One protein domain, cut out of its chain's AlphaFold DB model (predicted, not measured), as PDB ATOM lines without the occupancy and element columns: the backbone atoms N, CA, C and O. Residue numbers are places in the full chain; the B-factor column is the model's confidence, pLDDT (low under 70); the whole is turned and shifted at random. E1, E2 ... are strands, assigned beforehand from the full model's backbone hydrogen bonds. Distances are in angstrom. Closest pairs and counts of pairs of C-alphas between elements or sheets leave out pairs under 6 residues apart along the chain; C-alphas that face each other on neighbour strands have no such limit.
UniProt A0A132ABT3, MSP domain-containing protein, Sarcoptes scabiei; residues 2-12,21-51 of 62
ATOM      1  N   ASN A   2     257.735 274.634 276.229       55.50
ATOM      2  CA  ASN A   2     258.376 273.486 275.594       55.50
ATOM      3  C   ASN A   2     257.541 273.151 274.352       55.50
ATOM      4  O   ASN A   2     256.428 272.644 274.481       55.50
ATOM      5  N   LEU A   3     258.007 273.560 273.174       63.22
ATOM      6  CA  LEU A   3     257.320 273.285 271.916       63.22
ATOM      7  C   LEU A   3     257.650 271.850 271.489       63.22
ATOM      8  O   LEU A   3     258.813 271.510 271.305       63.22
ATOM      9  N   LEU A   4     256.620 271.011 271.364       82.88
ATOM     10  CA  LEU A   4     256.754 269.629 270.881       82.88
ATOM     11  C   LEU A   4     257.073 269.580 269.374       82.88
ATOM     12  O   LEU A   4     257.597 268.596 268.872       82.88
ATOM     13  N   VAL A   5     256.768 270.650 268.645       90.31
ATOM     14  CA  VAL A   5     256.959 270.786 267.196       90.31
ATOM     15  C   VAL A   5     257.514 272.166 266.876       90.31
ATOM     16  O   VAL A   5     257.337 273.101 267.658       90.31
ATOM     17  N   PHE A   6     258.154 272.318 265.723       93.25
ATOM     18  CA  PHE A   6     258.602 273.628 265.254       93.25
ATOM     19  C   PHE A   6     257.518 274.249 264.374       93.25
ATOM     20  O   PHE A   6     257.068 273.608 263.432       93.25
ATOM     21  N   VAL A   7     257.095 275.474 264.685       92.50
ATOM     22  CA  VAL A   7     256.020 276.183 263.971       92.50
ATOM     23  C   VAL A   7     256.583 277.457 263.352       92.50
ATOM     24  O   VAL A   7     257.296 278.199 264.032       92.50
ATOM     25  N   HIS A   8     256.264 277.714 262.085       92.44
ATOM     26  CA  HIS A   8     256.657 278.930 261.385       92.44
ATOM     27  C   HIS A   8     255.582 279.384 260.374       92.44
ATOM     28  O   HIS A   8     255.128 278.556 259.595       92.44
ATOM     29  N   PRO A   9     255.216 280.676 260.331       92.81
ATOM     30  CA  PRO A   9     255.587 281.701 261.301       92.81
ATOM     31  C   PRO A   9     254.863 281.476 262.641       92.81
ATOM     32  O   PRO A   9     253.831 280.814 262.715       92.81
ATOM     33  N   THR A  10     255.420 282.000 263.736       89.69
ATOM     34  CA  THR A  10     254.788 281.915 265.069       89.69
ATOM     35  C   THR A  10     253.685 282.951 265.272       89.69
ATOM     36  O   THR A  10     252.920 282.857 266.228       89.69
ATOM     37  N   GLU A  11     253.622 283.941 264.386       89.69
ATOM     38  CA  GLU A  11     252.656 285.030 264.381       89.69
ATOM     39  C   GLU A  11     252.270 285.327 262.931       89.69
ATOM     40  O   GLU A  11     253.114 285.270 262.036       89.69
ATOM     41  N   ILE A  12     250.987 285.594 262.702       87.44
ATOM     42  CA  ILE A  12     250.433 285.885 261.381       87.44
ATOM     43  C   ILE A  12     249.634 287.170 261.494       87.44
ATOM     44  O   ILE A  12     248.733 287.277 262.329       87.44
ATOM     45  N   GLN A  21     247.180 282.612 254.337       89.50
ATOM     46  CA  GLN A  21     248.424 282.588 255.098       89.50
ATOM     47  C   GLN A  21     248.785 281.133 255.359       89.50
ATOM     48  O   GLN A  21     247.899 280.344 255.678       89.50
ATOM     49  N   ILE A  22     250.065 280.797 255.206       90.50
ATOM     50  CA  ILE A  22     250.558 279.429 255.379       90.50
ATOM     51  C   ILE A  22     251.272 279.322 256.720       90.50
ATOM     52  O   ILE A  22     252.128 280.151 257.038       90.50
ATOM     53  N   VAL A  23     250.950 278.275 257.477       91.56
ATOM     54  CA  VAL A  23     251.704 277.875 258.670       91.56
ATOM     55  C   VAL A  23     252.346 276.521 258.437       91.56
ATOM     56  O   VAL A  23     251.665 275.521 258.239       91.56
ATOM     57  N   SER A  24     253.665 276.472 258.541       93.69
ATOM     58  CA  SER A  24     254.444 275.245 258.488       93.69
ATOM     59  C   SER A  24     254.675 274.700 259.893       93.69
ATOM     60  O   SER A  24     255.180 275.398 260.777       93.69
ATOM     61  N   ILE A  25     254.354 273.424 260.097       93.81
ATOM     62  CA  ILE A  25     254.607 272.695 261.340       93.81
ATOM     63  C   ILE A  25     255.520 271.507 261.045       93.81
ATOM     64  O   ILE A  25     255.134 270.569 260.351       93.81
ATOM     65  N   TYR A  26     256.729 271.521 261.604       95.50
ATOM     66  CA  TYR A  26     257.694 270.434 261.483       95.50
ATOM     67  C   TYR A  26     257.671 269.526 262.714       95.50
ATOM     68  O   TYR A  26     257.841 269.979 263.852       95.50
ATOM     69  N   ASN A  27     257.512 268.226 262.464       95.81
ATOM     70  CA  ASN A  27     257.626 267.172 263.462       95.81
ATOM     71  C   ASN A  27     259.086 266.683 263.563       95.81
ATOM     72  O   ASN A  27     259.564 265.992 262.658       95.81
ATOM     73  N   PRO A  28     259.800 266.968 264.668       96.00
ATOM     74  CA  PRO A  28     261.183 266.541 264.835       96.00
ATOM     75  C   PRO A  28     261.327 265.106 265.349       96.00
ATOM     76  O   PRO A  28     262.452 264.671 265.584       96.00
ATOM     77  N   TYR A  29     260.242 264.372 265.573       95.31
ATOM     78  CA  TYR A  29     260.297 263.017 266.109       95.31
ATOM     79  C   TYR A  29     260.316 261.957 265.005       95.31
ATOM     80  O   TYR A  29     260.071 262.221 263.826       95.31
ATOM     81  N   ASP A  30     260.641 260.733 265.405       96.38
ATOM     82  CA  ASP A  30     260.620 259.515 264.593       96.38
ATOM     83  C   ASP A  30     259.251 258.803 264.599       96.38
ATOM     84  O   ASP A  30     259.094 257.773 263.946       96.38
ATOM     85  N   PHE A  31     258.240 259.390 265.242       95.19
ATOM     86  CA  PHE A  31     256.847 258.934 265.236       95.19
ATOM     87  C   PHE A  31     255.888 260.005 264.694       95.19
ATOM     88  O   PHE A  31     256.185 261.199 264.718       95.19
ATOM     89  N   THR A  32     254.720 259.575 264.213       96.06
ATOM     90  CA  THR A  32     253.647 260.462 263.736       96.06
ATOM     91  C   THR A  32     252.960 261.177 264.900       96.06
ATOM     92  O   THR A  32     252.594 260.547 265.893       96.06
ATOM     93  N   ILE A  33     252.727 262.482 264.759       94.50
ATOM     94  CA  ILE A  33     251.956 263.288 265.713       94.50
ATOM     95  C   ILE A  33     250.540 263.473 265.180       94.50
ATOM     96  O   ILE A  33     250.373 263.869 264.032       94.50
ATOM     97  N   LYS A  34     249.525 263.277 266.026       94.75
ATOM     98  CA  LYS A  34     248.157 263.732 265.741       94.75
ATOM     99  C   LYS A  34     247.932 265.112 266.348       94.75
ATOM    100  O   LYS A  34     248.361 265.353 267.477       94.75
ATOM    101  N   PHE A  35     247.238 265.996 265.640       90.19
ATOM    102  CA  PHE A  35     246.961 267.349 266.117       90.19
ATOM    103  C   PHE A  35     245.495 267.743 265.921       90.19
ATOM    104  O   PHE A  35     244.783 267.191 265.083       90.19
ATOM    105  N   SER A  36     245.074 268.742 266.699       91.44
ATOM    106  CA  SER A  36     243.833 269.488 266.492       91.44
ATOM    107  C   SER A  36     244.125 270.976 266.658       91.44
ATOM    108  O   SER A  36     244.814 271.376 267.601       91.44
ATOM    109  N   PHE A  37     243.628 271.792 265.740       88.06
ATOM    110  CA  PHE A  37     243.743 273.237 265.769       88.06
ATOM    111  C   PHE A  37     242.488 273.841 266.397       88.06
ATOM    112  O   PHE A  37     241.360 273.454 266.090       88.06
ATOM    113  N   LYS A  38     242.677 274.819 267.283       88.06
ATOM    114  CA  LYS A  38     241.582 275.559 267.915       88.06
ATOM    115  C   LYS A  38     241.840 277.048 267.775       88.06
ATOM    116  O   LYS A  38     242.871 277.544 268.217       88.06
ATOM    117  N   SER A  39     240.877 277.753 267.193       86.56
ATOM    118  CA  SER A  39     240.892 279.211 267.121       86.56
ATOM    119  C   SER A  39     240.103 279.808 268.283       86.56
ATOM    120  O   SER A  39     239.023 279.328 268.628       86.56
ATOM    121  N   THR A  40     240.607 280.902 268.854       89.06
ATOM    122  CA  THR A  40     239.858 281.735 269.811       89.06
ATOM    123  C   THR A  40     238.721 282.511 269.136       89.06
ATOM    124  O   THR A  40     237.820 283.002 269.815       89.06
ATOM    125  N   LYS A  41     238.728 282.594 267.798       86.50
ATOM    126  CA  LYS A  41     237.672 283.159 266.948       86.50
ATOM    127  C   LYS A  41     237.322 282.153 265.836       86.50
ATOM    128  O   LYS A  41     237.775 282.319 264.703       86.50
ATOM    129  N   PRO A  42     236.549 281.094 266.130       79.81
ATOM    130  CA  PRO A  42     236.327 279.975 265.206       79.81
ATOM    131  C   PRO A  42     235.649 280.367 263.884       79.81
ATOM    132  O   PRO A  42     235.868 279.705 262.882       79.81
ATOM    133  N   ASN A  43     234.891 281.467 263.859       83.56
ATOM    134  CA  ASN A  43     234.201 281.943 262.652       83.56
ATOM    135  C   ASN A  43     235.006 282.983 261.853       83.56
ATOM    136  O   ASN A  43     234.511 283.488 260.850       83.56
ATOM    137  N   ALA A  44     236.197 283.367 262.324       82.31
ATOM    138  CA  ALA A  44     237.006 284.407 261.685       82.31
ATOM    139  C   ALA A  44     237.997 283.852 260.653       82.31
ATOM    140  O   ALA A  44     238.504 284.618 259.840       82.31
ATOM    141  N   PHE A  45     238.273 282.547 260.688       82.62
ATOM    142  CA  PHE A  45     239.280 281.913 259.844       82.62
ATOM    143  C   PHE A  45     238.732 280.627 259.242       82.62
ATOM    144  O   PHE A  45     238.050 279.857 259.917       82.62
ATOM    145  N   ILE A  46     239.071 280.393 257.980       84.44
ATOM    146  CA  ILE A  46     238.843 279.120 257.305       84.44
ATOM    147  C   ILE A  46     240.177 278.382 257.324       84.44
ATOM    148  O   ILE A  46     241.175 278.906 256.840       84.44
ATOM    149  N   LEU A  47     240.193 277.190 257.913       84.50
ATOM    150  CA  LEU A  47     241.376 276.335 257.967       84.50
ATOM    151  C   LEU A  47     241.289 275.277 256.870       84.50
ATOM    152  O   LEU A  47     240.212 274.732 256.626       84.50
ATOM    153  N   SER A  48     242.428 274.961 256.257       83.25
ATOM    154  CA  SER A  48     242.572 273.856 255.304       83.25
ATOM    155  C   SER A  48     242.250 272.508 255.963       83.25
ATOM    156  O   SER A  48     241.514 271.698 255.400       83.25
ATOM    157  N   SER A  49     242.731 272.304 257.194       83.50
ATOM    158  CA  SER A  49     242.300 271.222 258.078       83.50
ATOM    159  C   SER A  49     242.390 271.618 259.553       83.50
ATOM    160  O   SER A  49     243.401 272.152 260.006       83.50
ATOM    161  N   ALA A  50     241.343 271.320 260.325       86.75
ATOM    162  CA  ALA A  50     241.324 271.545 261.772       86.75
ATOM    163  C   ALA A  50     241.913 270.370 262.568       86.75
ATOM    164  O   ALA A  50     242.260 270.536 263.732       86.75
ATOM    165  N   GLU A  51     242.041 269.190 261.966       91.88
ATOM    166  CA  GLU A  51     242.596 267.990 262.598       91.88
ATOM    167  C   GLU A  51     243.453 267.230 261.590       91.88
ATOM    168  O   GLU A  51     243.246 267.326 260.379       91.88
TER     169      GLU A  51
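AT A GLANCE: This is residues 2 to 12 and 21 to 51 of the 62 residues of the protein "MSP domain-containing protein" of Sarcoptes scabiei (UniProt A0A132ABT3). With little regular structure, this is a loose, open U: a short ladder of E1 and E2, then a turn at residues 27 to 32 that brings the chain back along the separate strand E3. Residues 37 to 51 make a long loop that folds back, and residues 40 to 46 stick out. The 42 printed residues have no named helix and three strands, E1, E2, E3, all strand by class, holding 10 residues. The radius of gyration of the C-alphas is 11.6 A, and the elongated outline spans 34 by 19 by 19 A.

HOW THE PARTS SIT: E1, residues 6 to 8, and E2, residues 24 to 26, are antiparallel neighbours at 166 degrees. C-alphas 7 and 25 face each other at 4.6 A, and N 24 and O 8, 2.8 A apart, are within hydrogen-bond range. E3, residues 33 to 36, pairs with no named strand and is apart from E1 and E2.

IN THESE COORDINATES: E1 begins at C-alpha 6 (258.602, 273.628, 265.254) and is 6.8 A long; E2 is 6.5 A. E3, 10.2 A, ends at C-alpha 36 (243.833, 269.488, 266.492).

THE WHOLE: Residues 13 to 20 are cut out, leaving 7.4 A between C-alphas 12 and 21. The link E2 to E3 is short. Residues 2 to 3 have pLDDT under 70.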